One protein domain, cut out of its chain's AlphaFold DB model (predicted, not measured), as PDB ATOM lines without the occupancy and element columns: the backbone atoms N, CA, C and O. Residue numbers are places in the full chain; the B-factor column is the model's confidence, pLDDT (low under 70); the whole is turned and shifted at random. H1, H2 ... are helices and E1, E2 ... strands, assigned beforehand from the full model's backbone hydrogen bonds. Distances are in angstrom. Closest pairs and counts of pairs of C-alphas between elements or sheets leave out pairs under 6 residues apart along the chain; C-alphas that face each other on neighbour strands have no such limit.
ATOM      1  N   GLN A   4       4.555  -5.650  32.942       94.50
ATOM      2  CA  GLN A   4       4.876  -4.774  31.825       94.50
ATOM      3  C   GLN A   4       3.657  -3.928  31.442       94.50
ATOM      4  O   GLN A   4       3.759  -2.708  31.319       94.50
ATOM      5  N   ASN A   5       2.487  -4.561  31.363       95.75
ATOM      6  CA  ASN A   5       1.233  -3.878  31.065       95.75
ATOM      7  C   ASN A   5       0.827  -2.892  32.181       95.75
ATOM      8  O   ASN A   5       0.407  -1.769  31.903       95.75
ATOM      9  N   GLU A   6       1.007  -3.254  33.459       96.62
ATOM     10  CA  GLU A   6       0.761  -2.321  34.571       96.62
ATOM     11  C   GLU A   6       1.718  -1.119  34.550       96.62
ATOM     12  O   GLU A   6       1.285   0.020  34.738       96.62
ATOM     13  N   ILE A   7       3.001  -1.334  34.245       97.00
ATOM     14  CA  ILE A   7       3.976  -0.252  34.061       97.00
ATOM     15  C   ILE A   7       3.545   0.690  32.928       97.00
ATOM     16  O   ILE A   7       3.547   1.908  33.117       97.00
ATOM     17  N   GLU A   8       3.133   0.157  31.778       96.31
ATOM     18  CA  GLU A   8       2.690   0.955  30.627       96.31
ATOM     19  C   GLU A   8       1.458   1.809  30.954       96.31
ATOM     20  O   GLU A   8       1.418   3.004  30.631       96.31
ATOM     21  N   LYS A   9       0.485   1.246  31.683       96.25
ATOM     22  CA  LYS A   9      -0.667   2.003  32.196       96.25
ATOM     23  C   LYS A   9      -0.219   3.147  33.105       96.25
ATOM     24  O   LYS A   9      -0.689   4.274  32.936       96.25
ATOM     25  N   ILE A  10       0.712   2.895  34.028       96.06
ATOM     26  CA  ILE A  10       1.243   3.934  34.919       96.06
ATOM     27  C   ILE A  10       1.933   5.034  34.111       96.06
ATOM     28  O   ILE A  10       1.592   6.206  34.290       96.06
ATOM     29  N   GLU A  11       2.853   4.682  33.208       95.94
ATOM     30  CA  GLU A  11       3.568   5.658  32.378       95.94
ATOM     31  C   GLU A  11       2.606   6.526  31.556       95.94
ATOM     32  O   GLU A  11       2.789   7.743  31.501       95.94
ATOM     33  N   SER A  12       1.565   5.922  30.969       94.12
ATOM     34  CA  SER A  12       0.556   6.635  30.173       94.12
ATOM     35  C   SER A  12      -0.333   7.570  31.007       94.12
ATOM     36  O   SER A  12      -0.799   8.591  30.504       94.12
ATOM     37  N   SER A  13      -0.534   7.263  32.294       93.19
ATOM     38  CA  SER A  13      -1.349   8.077  33.210       93.19
ATOM     39  C   SER A  13      -0.633   9.324  33.746       93.19
ATOM     40  O   SER A  13      -1.281  10.257  34.229       93.19
ATOM     41  N   ILE A  14       0.702   9.355  33.699       92.88
ATOM     42  CA  ILE A  14       1.503  10.442  34.270       92.88
ATOM     43  C   ILE A  14       1.631  11.580  33.256       92.88
ATOM     44  O   ILE A  14       2.279  11.455  32.217       92.88
ATOM     45  N   ASN A  15       1.098  12.750  33.608       90.88
ATOM     46  CA  ASN A  15       1.335  13.972  32.849       90.88
ATOM     47  C   ASN A  15       2.628  14.659  33.321       90.88
ATOM     48  O   ASN A  15       2.674  15.264  34.388       90.88
ATOM     49  N   ILE A  16       3.681  14.588  32.504       90.94
ATOM     50  CA  ILE A  16       4.993  15.193  32.804       90.94
ATOM     51  C   ILE A  16       5.078  16.700  32.501       90.94
ATOM     52  O   ILE A  16       6.158  17.276  32.629       90.94
ATOM     53  N   TYR A  17       3.993  17.323  32.038       91.44
ATOM     54  CA  TYR A  17       3.926  18.750  31.689       91.44
ATOM     55  C   TYR A  17       2.975  19.535  32.590       91.44
ATOM     56  O   TYR A  17       3.041  20.759  32.637       91.44
ATOM     57  N   ARG A  18       2.090  18.852  33.317       90.12
ATOM     58  CA  ARG A  18       1.133  19.493  34.212       90.12
ATOM     59  C   ARG A  18       0.932  18.660  35.464       90.12
ATOM     60  O   ARG A  18       0.528  17.500  35.373       90.12
ATOM     61  N   LEU A  19       1.139  19.284  36.619       89.50
ATOM     62  CA  LEU A  19       0.904  18.682  37.924       89.50
ATOM     63  C   LEU A  19      -0.241  19.403  38.633       89.50
ATOM     64  O   LEU A  19      -0.149  20.592  38.910       89.50
ATOM     65  N   ASN A  20      -1.301  18.672  38.971       87.94
ATOM     66  CA  ASN A  20      -2.374  19.200  39.808       87.94
ATOM     67  C   ASN A  20      -2.064  18.875  41.273       87.94
ATOM     68  O   ASN A  20      -2.049  17.700  41.648       87.94
ATOM     69  N   VAL A  21      -1.831  19.898  42.094       86.19
ATOM     70  CA  VAL A  21      -1.550  19.737  43.526       86.19
ATOM     71  C   VAL A  21      -2.788  20.134  44.316       86.19
ATOM     72  O   VAL A  21      -3.253  21.271  44.261       86.19
ATOM     73  N   ALA A  22      -3.340  19.178  45.056       83.00
ATOM     74  CA  ALA A  22      -4.413  19.459  45.995       83.00
ATOM     75  C   ALA A  22      -3.830  20.020  47.297       83.00
ATOM     76  O   ALA A  22      -2.921  19.419  47.854       83.00
ATOM     77  N   GLY A  23      -4.365  21.126  47.801       80.25
ATOM     78  CA  GLY A  23      -4.065  21.611  49.145       80.25
ATOM     79  C   GLY A  23      -4.869  22.863  49.459       80.25
ATOM     80  O   GLY A  23      -5.175  23.634  48.548       80.25
ATOM     81  N   LYS A  24      -5.275  23.034  50.719       80.56
ATOM     82  CA  LYS A  24      -6.084  24.195  51.135       80.56
ATOM     83  C   LYS A  24      -5.231  25.437  51.405       80.56
ATOM     84  O   LYS A  24      -5.717  26.547  51.231       80.56
ATOM     85  N   GLU A  25      -3.973  25.234  51.786       85.50
ATOM     86  CA  GLU A  25      -3.032  26.282  52.188       85.50
ATOM     87  C   GLU A  25      -1.661  26.080  51.530       85.50
ATOM     88  O   GLU A  25      -1.320  24.976  51.091       85.50
ATOM     89  N   ALA A  26      -0.854  27.145  51.491       83.81
ATOM     90  CA  ALA A  26       0.467  27.137  50.863       83.81
ATOM     91  C   ALA A  26       1.404  26.087  51.478       83.81
ATOM     92  O   ALA A  26       2.088  25.375  50.746       83.81
ATOM     93  N   PHE A  27       1.372  25.923  52.805       85.31
ATOM     94  CA  PHE A  27       2.180  24.918  53.495       85.31
ATOM     95  C   PHE A  27       1.852  23.491  53.038       85.31
ATOM     96  O   PHE A  27       2.761  22.713  52.767       85.31
ATOM     97  N   GLU A  28       0.573  23.147  52.867       87.56
ATOM     98  CA  GLU A  28       0.169  21.812  52.405       87.56
ATOM     99  C   GLU A  28       0.656  21.532  50.973       87.56
ATOM    100  O   GLU A  28       1.137  20.435  50.677       87.56
ATOM    101  N   ILE A  29       0.561  22.529  50.087       88.50
ATOM    102  CA  ILE A  29       1.043  22.432  48.702       88.50
ATOM    103  C   ILE A  29       2.559  22.220  48.686       88.50
ATOM    104  O   ILE A  29       3.041  21.278  48.055       88.50
ATOM    105  N   VAL A  30       3.298  23.051  49.426       89.31
ATOM    106  CA  VAL A  30       4.759  22.970  49.519       89.31
ATOM    107  C   VAL A  30       5.201  21.629  50.115       89.31
ATOM    108  O   VAL A  30       6.073  20.976  49.547       89.31
ATOM    109  N   MET A  31       4.553  21.157  51.185       89.12
ATOM    110  CA  MET A  31       4.808  19.838  51.780       89.12
ATOM    111  C   MET A  31       4.630  18.706  50.762       89.12
ATOM    112  O   MET A  31       5.495  17.842  50.629       89.12
ATOM    113  N   ARG A  32       3.529  18.703  49.999       90.75
ATOM    114  CA  ARG A  32       3.277  17.664  48.981       90.75
ATOM    115  C   ARG A  32       4.328  17.653  47.876       90.75
ATOM    116  O   ARG A  32       4.632  16.590  47.344       90.75
ATOM    117  N   LEU A  33       4.874  18.817  47.534       92.19
ATOM    118  CA  LEU A  33       5.948  18.944  46.551       92.19
ATOM    119  C   LEU A  33       7.306  18.531  47.131       92.19
ATOM    120  O   LEU A  33       8.072  17.851  46.451       92.19
ATOM    121  N   ALA A  34       7.587  18.870  48.390       90.94
ATOM    122  CA  ALA A  34       8.817  18.471  49.076       90.94
ATOM    123  C   ALA A  34       8.943  16.945  49.193       90.94
ATOM    124  O   ALA A  34      10.030  16.390  49.035       90.94
ATOM    125  N   TYR A  35       7.814  16.263  49.406       90.81
ATOM    126  CA  TYR A  35       7.712  14.803  49.464       90.81
ATOM    127  C   TYR A  35       7.084  14.210  48.195       90.81
ATOM    128  O   TYR A  35       6.389  13.196  48.259       90.81
ATOM    129  N   PHE A  36       7.295  14.852  47.041       93.81
ATOM    130  CA  PHE A  36       6.706  14.410  45.783       93.81
ATOM    131  C   PHE A  36       7.123  12.973  45.443       93.81
ATOM    132  O   PHE A  36       8.300  12.684  45.225       93.81
ATOM    133  N   GLU A  37       6.131  12.091  45.334       93.25
ATOM    134  CA  GLU A  37       6.273  10.727  44.837       93.25
ATOM    135  C   GLU A  37       5.182  10.428  43.799       93.25
ATOM    136  O   GLU A  37       4.115  11.042  43.820       93.25
ATOM    137  N   TYR A  38       5.419   9.466  42.905       94.56
ATOM    138  CA  TYR A  38       4.381   8.888  42.043       94.56
ATOM    139  C   TYR A  38       3.654   7.754  42.782       94.56
ATOM    140  O   TYR A  38       4.177   6.633  42.840       94.56
ATOM    141  N   PRO A  39       2.434   7.974  43.319       92.81
ATOM    142  CA  PRO A  39       1.793   6.995  44.197       92.81
ATOM    143  C   PRO A  39       1.442   5.688  43.480       92.81
ATOM    144  O   PRO A  39       1.291   4.651  44.122       92.81
ATOM    145  N   GLN A  40       1.304   5.723  42.152       95.25
ATOM    146  CA  GLN A  40       1.011   4.554  41.329       95.25
ATOM    147  C   GLN A  40       2.120   3.498  41.429       95.25
ATOM    148  O   GLN A  40       1.818   2.322  41.620       95.25
ATOM    149  N   TYR A  41       3.395   3.906  41.381       96.81
ATOM    150  CA  TYR A  41       4.516   2.972  41.525       96.81
ATOM    151  C   TYR A  41       4.558   2.361  42.925       96.81
ATOM    152  O   TYR A  41       4.720   1.152  43.066       96.81
ATOM    153  N   LYS A  42       4.322   3.168  43.965       94.31
ATOM    154  CA  LYS A  42       4.245   2.685  45.350       94.31
ATOM    155  C   LYS A  42       3.135   1.652  45.541       94.31
ATOM    156  O   LYS A  42       3.358   0.621  46.169       94.31
ATOM    157  N   LYS A  43       1.950   1.899  44.969       96.06
ATOM    158  CA  LYS A  43       0.837   0.936  44.979       96.06
ATOM    159  C   LYS A  43       1.224  -0.375  44.296       96.06
ATOM    160  O   LYS A  43       1.007  -1.429  44.889       96.06
ATOM    161  N   LEU A  44       1.862  -0.307  43.128       96.75
ATOM    162  CA  LEU A  44       2.311  -1.494  42.398       96.75
ATOM    163  C   LEU A  44       3.352  -2.304  43.193       96.75
ATOM    164  O   LEU A  44       3.240  -3.524  43.286       96.75
ATOM    165  N   ILE A  45       4.311  -1.641  43.847       95.75
ATOM    166  CA  ILE A  45       5.282  -2.292  44.747       95.75
ATOM    167  C   ILE A  45       4.577  -2.981  45.926       95.75
ATOM    168  O   ILE A  45       4.922  -4.107  46.285       95.75
ATOM    169  N   VAL A  46       3.567  -2.342  46.526       94.69
ATOM    170  CA  VAL A  46       2.778  -2.933  47.622       94.69
ATOM    171  C   VAL A  46       2.003  -4.168  47.155       94.69
ATOM    172  O   VAL A  46       1.945  -5.163  47.880       94.69
ATOM    173  N   GLU A  47       1.413  -4.134  45.963       95.62
ATOM    174  CA  GLU A  47       0.731  -5.290  45.373       95.62
ATOM    175  C   GLU A  47       1.703  -6.433  45.081       95.62
ATOM    176  O   GLU A  47       1.434  -7.579  45.455       95.62
ATOM    177  N   LEU A  48       2.872  -6.117  44.520       95.00
ATOM    178  CA  LEU A  48       3.929  -7.089  44.271       95.00
ATOM    179  C   LEU A  48       4.422  -7.728  45.579       95.00
ATOM    180  O   LEU A  48       4.507  -8.951  45.674       95.00
ATOM    181  N   ASN A  49       4.615  -6.926  46.633       92.56
ATOM    182  CA  ASN A  49       4.941  -7.407  47.977       92.56
ATOM    183  C   ASN A  49       3.870  -8.355  48.540       92.56
ATOM    184  O   ASN A  49       4.211  -9.360  49.166       92.56
ATOM    185  N   LYS A  50       2.577  -8.067  48.334       92.94
ATOM    186  CA  LYS A  50       1.479  -8.947  48.779       92.94
ATOM    187  C   LYS A  50       1.497 -10.293  48.060       92.94
ATOM    188  O   LYS A  50       1.209 -11.301  48.695       92.94
ATOM    189  N   LEU A  51       1.811 -10.307  46.765       93.62
ATOM    190  CA  LEU A  51       1.952 -11.542  45.992       93.62
ATOM    191  C   LEU A  51       3.177 -12.334  46.451       93.62
ATOM    192  O   LEU A  51       3.038 -13.503  46.795       93.62
ATOM    193  N   ARG A  52       4.333 -11.673  46.566       91.81
ATOM    194  CA  ARG A  52       5.583 -12.279  47.041       91.81
ATOM    195  C   ARG A  52       5.434 -12.932  48.415       91.81
ATOM    196  O   ARG A  52       5.919 -14.035  48.626       91.81
ATOM    197  N   LYS A  53       4.728 -12.281  49.348       87.88
ATOM    198  CA  LYS A  53       4.474 -12.819  50.700       87.88
ATOM    199  C   LYS A  53       3.662 -14.121  50.714       87.88
ATOM    200  O   LYS A  53       3.638 -14.783  51.745       87.88
ATOM    201  N   ARG A  54       2.979 -14.475  49.619       90.94
ATOM    202  CA  ARG A  54       2.244 -15.746  49.488       90.94
ATOM    203  C   ARG A  54       3.134 -16.895  49.011       90.94
ATOM    204  O   ARG A  54       2.714 -18.039  49.120       90.94
ATOM    205  N   CYS A  55       4.318 -16.596  48.484       89.69
ATOM    206  CA  CYS A  55       5.288 -17.591  48.046       89.69
ATOM    207  C   CYS A  55       6.042 -18.168  49.246       89.69
ATOM    208  O   CYS A  55       6.376 -17.442  50.191       89.69
ATOM    209  N   SER A  56       6.339 -19.463  49.195       83.94
ATOM    210  CA  SER A  56       6.988 -20.173  50.300       83.94
ATOM    211  C   SER A  56       8.467 -20.419  50.036       83.94
ATOM    212  O   SER A  56       9.244 -20.395  50.986       83.94
ATOM    213  N   THR A  57       8.861 -20.582  48.773       87.69
ATOM    214  CA  THR A  57      10.232 -20.966  48.403       87.69
ATOM    215  C   THR A  57      11.051 -19.800  47.846       87.69
ATOM    216  O   THR A  57      10.519 -18.785  47.385       87.69
ATOM    217  N   TYR A  58      12.366 -19.966  47.879       89.62
ATOM    218  CA  TYR A  58      13.387 -19.096  47.326       89.62
ATOM    219  C   TYR A  58      13.138 -18.887  45.843       89.62
ATOM    220  O   TYR A  58      13.035 -17.749  45.402       89.62
ATOM    221  N   ASP A  59      12.994 -19.973  45.081       90.00
ATOM    222  CA  ASP A  59      12.900 -19.909  43.621       90.00
ATOM    223  C   ASP A  59      11.610 -19.195  43.178       90.00
ATOM    224  O   ASP A  59      11.632 -18.382  42.252       90.00
ATOM    225  N   GLU A  60      10.497 -19.402  43.896       90.94
ATOM    226  CA  GLU A  60       9.251 -18.658  43.667       90.94
ATOM    227  C   GLU A  60       9.423 -17.155  43.910       90.94
ATOM    228  O   GLU A  60       8.921 -16.341  43.134       90.94
ATOM    229  N   LYS A  61      10.119 -16.769  44.987       91.31
ATOM    230  CA  LYS A  61      10.349 -15.359  45.333       91.31
ATOM    231  C   LYS A  61      11.402 -14.708  44.436       91.31
ATOM    232  O   LYS A  61      11.254 -13.535  44.103       91.31
ATOM    233  N   ALA A  62      12.414 -15.454  43.997       92.00
ATOM    234  CA  ALA A  62      13.471 -14.978  43.108       92.00
ATOM    235  C   ALA A  62      12.903 -14.467  41.775       92.00
ATOM    236  O   ALA A  62      13.368 -13.456  41.249       92.00
ATOM    237  N   ALA A  63      11.820 -15.078  41.279       91.31
ATOM    238  CA  ALA A  63      11.120 -14.622  40.078       91.31
ATOM    239  C   ALA A  63      10.582 -13.176  40.180       91.31
ATOM    240  O   ALA A  63      10.349 -12.525  39.158       91.31
ATOM    241  N   PHE A  64      10.397 -12.646  41.395       94.38
ATOM    242  CA  PHE A  64       9.925 -11.280  41.614       94.38
ATOM    243  C   PHE A  64      11.036 -10.232  41.476       94.38
ATOM    244  O   PHE A  64      10.720  -9.072  41.218       94.38
ATOM    245  N   VAL A  65      12.315 -10.601  41.609       94.94
ATOM    246  CA  VAL A  65      13.447  -9.652  41.577       94.94
ATOM    247  C   VAL A  65      13.443  -8.845  40.274       94.94
ATOM    248  O   VAL A  65      13.425  -7.613  40.308       94.94
ATOM    249  N   CYS A  66      13.314  -9.517  39.126       94.62
ATOM    250  CA  CYS A  66      13.231  -8.850  37.822       94.62
ATOM    251  C   CYS A  66      11.997  -7.942  37.688       94.62
ATOM    252  O   CYS A  66      12.044  -6.916  37.009       94.62
ATOM    253  N   MET A  67      10.894  -8.288  38.358       96.56
ATOM    254  CA  MET A  67       9.689  -7.458  38.378       96.56
ATOM    255  C   MET A  67       9.917  -6.161  39.162       96.56
ATOM    256  O   MET A  67       9.545  -5.092  38.677       96.56
ATOM    257  N   TYR A  68      10.570  -6.225  40.329       97.38
ATOM    258  CA  TYR A  68      10.960  -5.027  41.080       97.38
ATOM    259  C   TYR A  68      11.903  -4.142  40.259       97.38
ATOM    260  O   TYR A  68      11.648  -2.942  40.135       97.38
ATOM    261  N   GLN A  69      12.934  -4.725  39.636       97.19
ATOM    262  CA  GLN A  69      13.868  -3.991  38.772       97.19
ATOM    263  C   GLN A  69      13.124  -3.231  37.664       97.19
ATOM    264  O   GLN A  69      13.349  -2.031  37.483       97.19
ATOM    265  N   ALA A  70      12.189  -3.885  36.965       97.31
ATOM    266  CA  ALA A  70      11.387  -3.249  35.919       97.31
ATOM    267  C   ALA A  70      10.593  -2.037  36.446       97.31
ATOM    268  O   ALA A  70      10.626  -0.960  35.839       97.31
ATOM    269  N   ILE A  71       9.940  -2.177  37.608       97.94
ATOM    270  CA  ILE A  71       9.179  -1.091  38.243       97.94
ATOM    271  C   ILE A  71      10.099   0.089  38.588       97.94
ATOM    272  O   ILE A  71       9.797   1.232  38.230       97.94
ATOM    273  N   TYR A  72      11.236  -0.169  39.238       98.00
ATOM    274  CA  TYR A  72      12.182   0.874  39.637       98.00
ATOM    275  C   TYR A  72      12.834   1.571  38.434       98.00
ATOM    276  O   TYR A  72      12.975   2.799  38.430       98.00
ATOM    277  N   HIS A  73      13.168   0.837  37.368       98.12
ATOM    278  CA  HIS A  73      13.653   1.433  36.121       98.12
ATOM    279  C   HIS A  73      12.611   2.347  35.468       98.12
ATOM    280  O   HIS A  73      12.956   3.453  35.030       98.12
ATOM    281  N   SER A  74      11.343   1.933  35.455       98.12
ATOM    282  CA  SER A  74      10.239   2.756  34.956       98.12
ATOM    283  C   SER A  74      10.040   4.020  35.798       98.12
ATOM    284  O   SER A  74       9.998   5.135  35.267       98.12
ATOM    285  N   ALA A  75      10.020   3.887  37.128       98.00
ATOM    286  CA  ALA A  75       9.925   5.023  38.040       98.00
ATOM    287  C   ALA A  75      11.071   6.022  37.810       98.00
ATOM    288  O   ALA A  75      10.831   7.215  37.602       98.00
ATOM    289  N   LYS A  76      12.316   5.532  37.729       98.00
ATOM    290  CA  LYS A  76      13.510   6.337  37.416       98.00
ATOM    291  C   LYS A  76      13.368   7.087  36.094       98.00
ATOM    292  O   LYS A  76      13.710   8.269  36.016       98.00
ATOM    293  N   LYS A  77      12.873   6.420  35.047       97.62
ATOM    294  CA  LYS A  77      12.612   7.023  33.732       97.62
ATOM    295  C   LYS A  77      11.594   8.158  33.841       97.62
ATOM    296  O   LYS A  77      11.838   9.229  33.283       97.62
ATOM    297  N   MET A  78      10.504   7.965  34.581       97.62
ATOM    298  CA  MET A  78       9.462   8.984  34.733       97.62
ATOM    299  C   MET A  78       9.923  10.181  35.563       97.62
ATOM    300  O   MET A  78       9.759  11.315  35.114       97.62
ATOM    301  N   TYR A  79      10.606   9.964  36.689       97.69
ATOM    302  CA  TYR A  79      11.205  11.056  37.464       97.69
ATOM    303  C   TYR A  79      12.215  11.868  36.642       97.69
ATOM    304  O   TYR A  79      12.169  13.098  36.652       97.69
ATOM    305  N   LYS A  80      13.077  11.210  35.850       97.75
ATOM    306  CA  LYS A  80      14.008  11.901  34.938       97.75
ATOM    307  C   LYS A  80      13.293  12.717  33.862       97.75
ATOM    308  O   LYS A  80      13.744  13.817  33.542       97.75
ATOM    309  N   LYS A  81      12.198  12.203  33.289       96.88
ATOM    310  CA  LYS A  81      11.386  12.945  32.310       96.88
ATOM    311  C   LYS A  81      10.775  14.200  32.934       96.88
ATOM    312  O   LYS A  81      10.873  15.265  32.336       96.88
ATOM    313  N   THR A  82      10.221  14.091  34.135       95.88
ATOM    314  CA  THR A  82       9.620  15.225  34.854       95.88
ATOM    315  C   THR A  82      10.658  16.265  35.240       95.88
ATOM    316  O   THR A  82      10.458  17.445  34.974       95.88
ATOM    317  N   LEU A  83      11.815  15.834  35.751       96.50
ATOM    318  CA  LEU A  83      12.938  16.729  36.022       96.50
ATOM    319  C   LEU A  83      13.393  17.467  34.752       96.50
ATOM    320  O   LEU A  83      13.626  18.673  34.776       96.50
ATOM    321  N   LYS A  84      13.454  16.769  33.608       96.94
ATOM    322  CA  LYS A  84      13.747  17.392  32.310       96.94
ATOM    323  C   LYS A  84      12.674  18.412  31.909       96.94
ATOM    324  O   LYS A  84      13.032  19.470  31.402       96.94
ATOM    325  N   SER A  85      11.389  18.129  32.126       95.81
ATOM    326  CA  SER A  85      10.307  19.090  31.865       95.81
ATOM    327  C   SER A  85      10.415  20.343  32.735       95.81
ATOM    328  O   SER A  85      10.244  21.440  32.206       95.81
ATOM    329  N   ILE A  86      10.746  20.195  34.025       94.62
ATOM    330  CA  ILE A  86      10.991  21.321  34.945       94.62
ATOM    331  C   ILE A  86      12.157  22.172  34.433       94.62
ATOM    332  O   ILE A  86      11.998  23.373  34.234       94.62
ATOM    333  N   ASN A  87      13.297  21.545  34.126       93.25
ATOM    334  CA  ASN A  87      14.499  22.245  33.661       93.25
ATOM    335  C   ASN A  87      14.303  22.965  32.317       93.25
ATOM    336  O   ASN A  87      14.987  23.943  32.035       93.25
ATOM    337  N   LEU A  88      13.376  22.489  31.480       94.94
ATOM    338  CA  LEU A  88      12.997  23.137  30.222       94.94
ATOM    339  C   LEU A  88      11.905  24.208  30.390       94.94
ATOM    340  O   LEU A  88      11.462  24.758  29.384       94.94
ATOM    341  N   GLY A  89      11.424  24.462  31.612       91.44
ATOM    342  CA  GLY A  89      10.327  25.400  31.880       91.44
ATOM    343  C   GLY A  89       8.979  24.956  31.305       91.44
ATOM    344  O   GLY A  89       8.124  25.791  31.029       91.44
ATOM    345  N   LYS A  90       8.796  23.651  31.066       93.19
ATOM    346  CA  LYS A  90       7.594  23.078  30.433       93.19
ATOM    347  C   LYS A  90       6.587  22.499  31.427       93.19
ATOM    348  O   LYS A  90       5.516  22.083  30.998       93.19
ATOM    349  N   LEU A  91       6.949  22.393  32.707       92.69
ATOM    350  CA  LEU A  91       6.052  21.896  33.749       92.69
ATOM    351  C   LEU A  91       5.253  23.058  34.351       92.69
ATOM    352  O   LEU A  91       5.836  23.989  34.896       92.69
ATOM    353  N   GLU A  92       3.930  22.954  34.303       90.31
ATOM    354  CA  GLU A  92       2.998  23.850  34.994       90.31
ATOM    355  C   GLU A  92       2.500  23.187  36.291       90.31
ATOM    356  O   GLU A  92       1.992  22.057  36.260       90.31
ATOM    357  N   ILE A  93       2.607  23.888  37.424       87.56
ATOM    358  CA  ILE A  93       1.959  23.492  38.682       87.56
ATOM    359  C   ILE A  93       0.588  24.163  38.736       87.56
ATOM    360  O   ILE A  93       0.468  25.374  38.600       87.56
ATOM    361  N   LYS A  94      -0.461  23.369  38.939       88.25
ATOM    362  CA  LYS A  94      -1.825  23.856  39.134       88.25
ATOM    363  C   LYS A  94      -2.263  23.665  40.571       88.25
ATOM    364  O   LYS A  94      -2.325  22.532  41.053       88.25
ATOM    365  N   HIS A  95      -2.637  24.766  41.211       85.06
ATOM    366  CA  HIS A  95      -3.183  24.794  42.561       85.06
ATOM    367  C   HIS A  95      -4.318  25.817  42.696       85.06
ATOM    368  O   HIS A  95      -4.501  26.693  41.852       85.06
ATOM    369  N   HIS A  96      -5.077  25.724  43.787       77.62
ATOM    370  CA  HIS A  96      -6.305  26.506  43.995       77.62
ATOM    371  C   HIS A  96      -6.062  27.903  44.584       77.62
ATOM    372  O   HIS A  96      -6.985  28.716  44.611       77.62
ATOM    373  N   LEU A  97      -4.847  28.182  45.073       73.12
ATOM    374  CA  LEU A  97      -4.492  29.478  45.655       73.12
ATOM    375  C   LEU A  97      -4.498  30.564  44.572       73.12
ATOM    376  O   LEU A  97      -3.753  30.478  43.600       73.12
ATOM    377  N   ARG A  98      -5.366  31.571  44.739       57.22
ATOM    378  CA  ARG A  98      -5.552  32.690  43.796       57.22
ATOM    379  C   ARG A  98      -4.665  33.905  44.098       57.22
ATOM    380  O   ARG A  98      -4.482  34.738  43.219       57.22
ATOM    381  N   THR A  99      -4.126  34.009  45.314       57.34
ATOM    382  CA  THR A  99      -3.283  35.122  45.788       57.34
ATOM    383  C   THR A  99      -2.181  34.590  46.700       57.34
ATOM    384  O   THR A  99      -2.468  33.841  47.630       57.34
ATOM    385  N   LEU A 100      -0.935  34.970  46.410       57.84
ATOM    386  CA  LEU A 100       0.296  34.394  46.974       57.84
ATOM    387  C   LEU A 100       0.972  35.264  48.050       57.84
ATOM    388  O   LEU A 100       1.954  34.841  48.650       57.84
ATOM    389  N   ASN A 101       0.439  36.459  48.313       54.62
ATOM    390  CA  ASN A 101       1.051  37.446  49.207       54.62
ATOM    391  C   ASN A 101       0.588  37.287  50.655       54.62
ATOM    392  O   ASN A 101       0.016  38.214  51.226       54.62
ATOM    393  N   ASP A 102       0.818  36.120  51.248       61.03
ATOM    394  CA  ASP A 102       0.599  35.943  52.679       61.03
ATOM    395  C   ASP A 102       1.845  35.343  53.336       61.03
ATOM    396  O   ASP A 102       2.487  34.447  52.782       61.03
ATOM    397  N   GLY A 103       2.202  35.832  54.526       66.69
ATOM    398  CA  GLY A 103       3.430  35.438  55.235       66.69
ATOM    399  C   GLY A 103       3.503  33.938  55.558       66.69
ATOM    400  O   GLY A 103       4.565  33.420  55.899       66.69
ATOM    401  N   SER A 104       2.385  33.220  55.426       71.81
ATOM    402  CA  SER A 104       2.288  31.762  55.520       71.81
ATOM    403  C   SER A 104       2.967  31.028  54.352       71.81
ATOM    404  O   SER A 104       3.600  29.995  54.575       71.81
ATOM    405  N   ALA A 105       2.893  31.559  53.128       74.00
ATOM    406  CA  ALA A 105       3.523  30.960  51.950       74.00
ATOM    407  C   ALA A 105       5.048  31.083  52.005       74.00
ATOM    408  O   ALA A 105       5.758  30.117  51.727       74.00
ATOM    409  N   GLN A 106       5.545  32.239  52.445       77.88
ATOM    410  CA  GLN A 106       6.977  32.468  52.606       77.88
ATOM    411  C   GLN A 106       7.565  31.591  53.713       77.88
ATOM    412  O   GLN A 106       8.520  30.866  53.454       77.88
ATOM    413  N   LYS A 107       6.912  31.514  54.881       79.94
ATOM    414  CA  LYS A 107       7.301  30.583  55.958       79.94
ATOM    415  C   LYS A 107       7.326  29.121  55.506       79.94
ATOM    416  O   LYS A 107       8.192  28.358  55.927       79.94
ATOM    417  N   ALA A 108       6.379  28.715  54.656       80.00
ATOM    418  CA  ALA A 108       6.359  27.366  54.101       80.00
ATOM    419  C   ALA A 108       7.559  27.094  53.187       80.00
ATOM    420  O   ALA A 108       8.137  26.012  53.250       80.00
ATOM    421  N   ILE A 109       7.943  28.063  52.353       84.06
ATOM    422  CA  ILE A 109       9.113  27.950  51.477       84.06
ATOM    423  C   ILE A 109      10.403  27.963  52.303       84.06
ATOM    424  O   ILE A 109      11.250  27.096  52.096       84.06
ATOM    425  N   GLU A 110      10.533  28.889  53.255       85.19
ATOM    426  CA  GLU A 110      11.691  29.024  54.152       85.19
ATOM    427  C   GLU A 110      11.964  27.746  54.953       85.19
ATOM    428  O   GLU A 110      13.117  27.417  55.216       85.19
ATOM    429  N   HIS A 111      10.923  26.966  55.273       84.06
ATOM    430  CA  HIS A 111      11.081  25.662  55.920       84.06
ATOM    431  C   HIS A 111      11.892  24.657  55.077       84.06
ATOM    432  O   HIS A 111      12.553  23.780  55.632       84.06
ATOM    433  N   PHE A 112      11.847  24.765  53.745       84.12
ATOM    434  CA  PHE A 112      12.498  23.832  52.815       84.12
ATOM    435  C   PHE A 112      13.661  24.441  52.026       84.12
ATOM    436  O   PHE A 112      14.484  23.703  51.479       84.12
ATOM    437  N   LEU A 113      13.726  25.768  51.932       85.06
ATOM    438  CA  LEU A 113      14.754  26.519  51.227       85.06
ATOM    439  C   LEU A 113      15.295  27.611  52.154       85.06
ATOM    440  O   LEU A 113      14.651  28.635  52.345       85.06
ATOM    441  N   ASN A 114      16.513  27.416  52.662       72.12
ATOM    442  CA  ASN A 114      17.160  28.360  53.584       72.12
ATOM    443  C   ASN A 114      17.416  29.758  52.972       72.12
ATOM    444  O   ASN A 114      17.567  30.715  53.718       72.12
ATOM    445  N   ASP A 115      17.421  29.878  51.636       65.62
ATOM    446  CA  ASP A 115      17.623  31.130  50.884       65.62
ATOM    447  C   ASP A 115      16.381  31.493  50.049       65.62
ATOM    448  O   ASP A 115      16.448  31.717  48.832       65.62
ATOM    449  N   ALA A 116      15.212  31.480  50.683       60.56
ATOM    450  CA  ALA A 116      13.960  31.915  50.079       60.56
ATOM    451  C   ALA A 116      13.908  33.454  50.011       60.56
ATOM    452  O   ALA A 116      13.232  34.099  50.805       60.56
ATOM    453  N   GLY A 117      14.668  34.064  49.095       59.81
ATOM    454  CA  GLY A 117      14.501  35.491  48.774       59.81
ATOM    455  C   GLY A 117      13.097  35.801  48.218       59.81
ATOM    456  O   GLY A 117      12.204  34.961  48.279       59.81
ATOM    457  N   ASP A 118      12.915  36.966  47.587       61.44
ATOM    458  CA  ASP A 118      11.680  37.382  46.874       61.44
ATOM    459  C   ASP A 118      11.413  36.552  45.588       61.44
ATOM    460  O   ASP A 118      11.232  37.060  44.478       61.44
ATOM    461  N   VAL A 119      11.467  35.225  45.696       63.25
ATOM    462  CA  VAL A 119      11.291  34.288  44.592       63.25
ATOM    463  C   VAL A 119       9.817  33.920  44.485       63.25
ATOM    464  O   VAL A 119       9.225  33.404  45.429       63.25
ATOM    465  N   ASP A 120       9.262  34.132  43.292       80.88
ATOM    466  CA  ASP A 120       7.937  33.673  42.867       80.88
ATOM    467  C   ASP A 120       7.572  32.282  43.430       80.88
ATOM    468  O   ASP A 120       8.377  31.343  43.386       80.88
ATOM    469  N   PHE A 121       6.359  32.152  43.973       81.94
ATOM    470  CA  PHE A 121       5.926  30.951  44.693       81.94
ATOM    471  C   PHE A 121       5.979  29.693  43.828       81.94
ATOM    472  O   PHE A 121       6.438  28.654  44.303       81.94
ATOM    473  N   ASP A 122       5.571  29.778  42.561       84.81
ATOM    474  CA  ASP A 122       5.583  28.631  41.653       84.81
ATOM    475  C   ASP A 122       7.014  28.205  41.331       84.81
ATOM    476  O   ASP A 122       7.332  27.011  41.348       84.81
ATOM    477  N   LYS A 123       7.926  29.164  41.125       86.94
ATOM    478  CA  LYS A 123       9.362  28.865  40.978       86.94
ATOM    479  C   LYS A 123       9.945  28.207  42.228       86.94
ATOM    480  O   LYS A 123      10.710  27.245  42.110       86.94
ATOM    481  N   SER A 124       9.579  28.688  43.413       87.94
ATOM    482  CA  SER A 124      10.001  28.098  44.688       87.94
ATOM    483  C   SER A 124       9.454  26.677  44.855       87.94
ATOM    484  O   SER A 124      10.210  25.754  45.160       87.94
ATOM    485  N   CYS A 125       8.177  26.467  44.538       89.25
ATOM    486  CA  CYS A 125       7.522  25.161  44.498       89.25
ATOM    487  C   CYS A 125       8.218  24.186  43.538       89.25
ATOM    488  O   CYS A 125       8.479  23.040  43.907       89.25
ATOM    489  N   LEU A 126       8.585  24.633  42.333       91.62
ATOM    490  CA  LEU A 126       9.338  23.830  41.363       91.62
ATOM    491  C   LEU A 126      10.730  23.447  41.884       91.62
ATOM    492  O   LEU A 126      11.172  22.312  41.679       91.62
ATOM    493  N   LYS A 127      11.420  24.356  42.582       91.50
ATOM    494  CA  LYS A 127      12.728  24.076  43.199       91.50
ATOM    495  C   LYS A 127      12.605  23.054  44.334       91.50
ATOM    496  O   LYS A 127      13.391  22.111  44.396       91.50
ATOM    497  N   ILE A 128      11.588  23.185  45.181       92.06
ATOM    498  CA  ILE A 128      11.294  22.229  46.259       92.06
ATOM    499  C   ILE A 128      10.943  20.850  45.683       92.06
ATOM    500  O   ILE A 128      11.523  19.843  46.091       92.06
ATOM    501  N   MET A 129      10.076  20.805  44.668       94.06
ATOM    502  CA  MET A 129       9.739  19.576  43.943       94.06
ATOM    503  C   MET A 129      10.970  18.938  43.292       94.06
ATOM    504  O   MET A 129      11.109  17.717  43.298       94.06
ATOM    505  N   THR A 130      11.883  19.749  42.756       95.25
ATOM    506  CA  THR A 130      13.151  19.273  42.189       95.25
ATOM    507  C   THR A 130      13.985  18.549  43.242       95.25
ATOM    508  O   THR A 130      14.450  17.441  42.978       95.25
ATOM    509  N   ASN A 131      14.114  19.111  44.447       93.69
ATOM    510  CA  ASN A 131      14.803  18.447  45.557       93.69
ATOM    511  C   ASN A 131      14.116  17.124  45.938       93.69
ATOM    512  O   ASN A 131      14.797  16.111  46.109       93.69
ATOM    513  N   GLY A 132      12.778  17.105  45.987       93.81
ATOM    514  CA  GLY A 132      11.990  15.888  46.209       93.81
ATOM    515  C   GLY A 132      12.253  14.807  45.151       93.81
ATOM    516  O   GLY A 132      12.545  13.662  45.491       93.81
ATOM    517  N   ILE A 133      12.253  15.171  43.863       96.31
ATOM    518  CA  ILE A 133      12.565  14.251  42.755       96.31
ATOM    519  C   ILE A 133      14.004  13.731  42.841       96.31
ATOM    520  O   ILE A 133      14.240  12.545  42.608       96.31
ATOM    521  N   LEU A 134      14.977  14.593  43.147       95.44
ATOM    522  CA  LEU A 134      16.376  14.182  43.285       95.44
ATOM    523  C   LEU A 134      16.549  13.167  44.419       95.44
ATOM    524  O   LEU A 134      17.259  12.180  44.230       95.44
ATOM    525  N   LYS A 135      15.841  13.356  45.540       92.31
ATOM    526  CA  LYS A 135      15.781  12.371  46.625       92.31
ATOM    527  C   LYS A 135      15.193  11.042  46.144       92.31
ATOM    528  O   LYS A 135      15.839  10.015  46.294       92.31
ATOM    529  N   GLN A 136      14.041  11.062  45.467       95.00
ATOM    530  CA  GLN A 136      13.432   9.845  44.905       95.00
ATOM    531  C   GLN A 136      14.369   9.114  43.930       95.00
ATOM    532  O   GLN A 136      14.433   7.888  43.911       95.00
ATOM    533  N   LEU A 137      15.121   9.851  43.108       95.62
ATOM    534  CA  LEU A 137      16.106   9.267  42.197       95.62
ATOM    535  C   LEU A 137      17.292   8.630  42.931       95.62
ATOM    536  O   LEU A 137      17.829   7.643  42.421       95.62
ATOM    537  N   ALA A 138      17.703   9.185  44.072       92.00
ATOM    538  CA  ALA A 138      18.714   8.589  44.938       92.00
ATOM    539  C   ALA A 138      18.182   7.301  45.585       92.00
ATOM    540  O   ALA A 138      18.801   6.257  45.412       92.00
ATOM    541  N   ASP A 139      16.982   7.342  46.173       91.06
ATOM    542  CA  ASP A 139      16.335   6.171  46.782       91.06
ATOM    543  C   ASP A 139      16.190   5.025  45.759       91.06
ATOM    544  O   ASP A 139      16.575   3.888  46.017       91.06
ATOM    545  N   ILE A 140      15.730   5.322  44.534       95.06
ATOM    546  CA  ILE A 140      15.622   4.320  43.458       95.06
ATOM    547  C   ILE A 140      16.993   3.785  43.028       95.06
ATOM    548  O   ILE A 140      17.113   2.624  42.644       95.06
ATOM    549  N   LYS A 141      18.031   4.629  43.017       92.81
ATOM    550  CA  LYS A 141      19.390   4.188  42.677       92.81
ATOM    551  C   LYS A 141      19.900   3.185  43.711       92.81
ATOM    552  O   LYS A 141      20.539   2.216  43.306       92.81
ATOM    553  N   ASP A 142      19.605   3.412  44.984       90.38
ATOM    554  CA  ASP A 142      19.994   2.518  46.068       90.38
ATOM    555  C   ASP A 142      19.203   1.205  46.010       90.38
ATOM    556  O   ASP A 142      19.813   0.141  46.059       90.38
ATOM    557  N   GLU A 143      17.887   1.249  45.770       92.94
ATOM    558  CA  GLU A 143      17.080   0.028  45.601       92.94
ATOM    559  C   GLU A 143      17.502  -0.807  44.388       92.94
ATOM    560  O   GLU A 143      17.593  -2.030  44.477       92.94
ATOM    561  N   LEU A 144      17.811  -0.168  43.253       95.06
ATOM    562  CA  LEU A 144      18.346  -0.879  42.087       95.06
ATOM    563  C   LEU A 144      19.700  -1.521  42.397       95.06
ATOM    564  O   LEU A 144      19.937  -2.653  41.995       95.06
ATOM    565  N   TYR A 145      20.569  -0.838  43.147       92.62
ATOM    566  CA  TYR A 145      21.835  -1.432  43.567       92.62
ATOM    567  C   TYR A 145      21.623  -2.661  44.460       92.62
ATOM    568  O   TYR A 145      22.303  -3.666  44.253       92.62
ATOM    569  N   VAL A 146      20.682  -2.606  45.410       92.19
ATOM    570  CA  VAL A 146      20.325  -3.763  46.247       92.19
ATOM    571  C   VAL A 146      19.802  -4.907  45.382       92.19
ATOM    572  O   VAL A 146      20.282  -6.022  45.520       92.19
ATOM    573  N   LEU A 147      18.895  -4.651  44.437       94.25
ATOM    574  CA  LEU A 147      18.385  -5.690  43.533       94.25
ATOM    575  C   LEU A 147      19.482  -6.341  42.680       94.25
ATOM    576  O   LEU A 147      19.402  -7.535  42.400       94.25
ATOM    577  N   ASP A 148      20.490  -5.568  42.273       93.12
ATOM    578  CA  ASP A 148      21.572  -6.050  41.412       93.12
ATOM    579  C   ASP A 148      22.664  -6.811  42.186       93.12
ATOM    580  O   ASP A 148      23.266  -7.730  41.635       93.12
ATOM    581  N   ASN A 149      22.942  -6.431  43.441       91.75
ATOM    582  CA  ASN A 149      24.093  -6.941  44.208       91.75
ATOM    583  C   ASN A 149      23.698  -7.795  45.420       91.75
ATOM    584  O   ASN A 149      24.453  -8.680  45.805       91.75
ATOM    585  N   HIS A 150      22.518  -7.554  45.990       92.31
ATOM    586  CA  HIS A 150      21.965  -8.245  47.160       92.31
ATOM    587  C   HIS A 150      20.499  -8.654  46.915       92.31
ATOM    588  O   HIS A 150      19.611  -8.280  47.691       92.31
ATOM    589  N   PRO A 151      20.196  -9.406  45.836       92.56
ATOM    590  CA  PRO A 151      18.821  -9.778  45.487       92.56
ATOM    591  C   PRO A 151      18.126 -10.591  46.587       92.56
ATOM    592  O   PRO A 151      16.896 -10.567  46.686       92.56
ATOM    593  N   ASP A 152      18.899 -11.262  47.448       91.44
ATOM    594  CA  ASP A 152      18.390 -12.012  48.592       91.44
ATOM    595  C   ASP A 152      17.590 -11.132  49.562       91.44
ATOM    596  O   ASP A 152      16.657 -11.626  50.186       91.44
ATOM    597  N   ASP A 153      17.820  -9.817  49.616       88.88
ATOM    598  CA  ASP A 153      17.002  -8.883  50.410       88.88
ATOM    599  C   ASP A 153      15.509  -8.942  50.038       88.88
ATOM    600  O   ASP A 153      14.608  -8.861  50.878       88.88
ATOM    601  N   TYR A 154      15.243  -9.163  48.750       89.12
ATOM    602  CA  TYR A 154      13.905  -9.297  48.189       89.12
ATOM    603  C   TYR A 154      13.381 -10.732  48.247       89.12
ATOM    604  O   TYR A 154      12.216 -10.964  47.933       89.12
ATOM    605  N   ILE A 155      14.175 -11.704  48.681       89.88
ATOM    606  CA  ILE A 155      13.787 -13.120  48.763       89.88
ATOM    607  C   ILE A 155      13.599 -13.539  50.221       89.88
ATOM    608  O   ILE A 155      12.653 -14.257  50.563       89.88
TER     609      ILE A 155
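What this domain is: This is residues 4 to 155 of the 477 residues of an uncharacterized protein of Erysipelotrichia bacterium (UniProt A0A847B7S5). Two long helices, H5 and H7, run side by side in opposite ways as the core of an elongated body, with the shorter helices H1 and H3 packed along parts of H5. Toward one end, H2 and H6 pack on the first part of H7, and the two short strands E1 and E2 pair nearby; at the other end the small helices H4 and H8 meet. The printed part has 152 residues, with eight named helices and two named strands in the order H1, E1, H2, H3, H4, H5, E2, H6, H7, H8, and its class is mostly helix. The sheet has the order E1, E2 and is parallel. The whole is only just loose, close to compact, with a radius of gyration of the C-alphas of 18.2 A, and it spans 59 by 29 by 28 A, only just a rod.

How they stand to each other: The strands E1, residues 18 to 20, and E2, residues 92 to 94, are parallel neighbours at 17 degrees; N 19 and O 92 are within hydrogen-bond range at 2.9 A, and so are N 94 and O 19 at 2.8 A. They form a strand-helix-strand unit, two parallel neighbour strands with helices between them along the chain: H2, residues 26 to 34, H3, residues 39 to 52, H4, residues 58 to 62, and H5, residues 65 to 87. The closest C-alphas of E2 and H7, residues 121 to 149, are those of Ile 93 and Asp 122, 7.0 A apart. H7 is the hub, touching four other helices. It touches H5, closest at the C-alphas of Lys 76 and Leu 137, 6.2 A, at a shallow tilt of 24 degrees, opposite ways. With residues 125 to 132 alone it touches H2, closest at the C-alphas of Leu 33 and Met 129, 4.6 A. With residues 121 to 125 alone H7 only just touches H6, residues 103 to 110, with 3 pairs of C-alphas within 8 A, the closest being Ile 109 and Ser 124 at 6.8 A. H2 and H6 touch, closest at the C-alphas of Phe 27 and Ala 108, 4.9 A. H1, residues 4 to 13, H3 and H5 form a bundle of three helices, up and down, each running against the one before it. H5 touches H3 with residues 68 to 75 alone, closest at the C-alphas of Tyr 41 and Ala 75, 6.8 A, at a shallow tilt of 5 degrees. H5 touches H1 with residues 70 to 78 alone, closest at the C-alphas of Ile 7 and Ile 71, 6.7 A. H1 and H3 are close but not clearly touching. H8, residues 151 to 154, touches H4, closest at the C-alphas of Lys 61 and Tyr 154, 7.6 A; H7 and H8 touch only at the corner, and only just, with 3 pairs of C-alphas within 8 A. H3 and H7 are apart. In H1 to H7 every O i to N i+4 pair is within hydrogen-bond range; H8 is too short for such a pair.

Where its parts are: H7 is 42.0 A long from first to last C-alpha; C-alpha 121 is at (5.926, 30.951, 44.693), and C-alpha 149 is at (24.093, -6.941, 44.208). H5 measures 32.9 A, H3 19.8 A, H1 14.3 A, H2 12.2 A and H6 10.5 A. H1 begins at C-alpha 4, (4.876, -4.774, 31.825). H8 ends at C-alpha 154, (13.905, -9.297, 48.189).

The domain as a whole: The two C-alphas farthest apart, those of Thr 57 and Asn 101, are 59.1 A apart. The printed part has no cut. None of its links is long; E2 to H6 and H6 to H7 are short, and the others are tight. The mean pLDDT of the printed part is 88.9, and it is under 70 at residues 98 to 103 and 115 to 119.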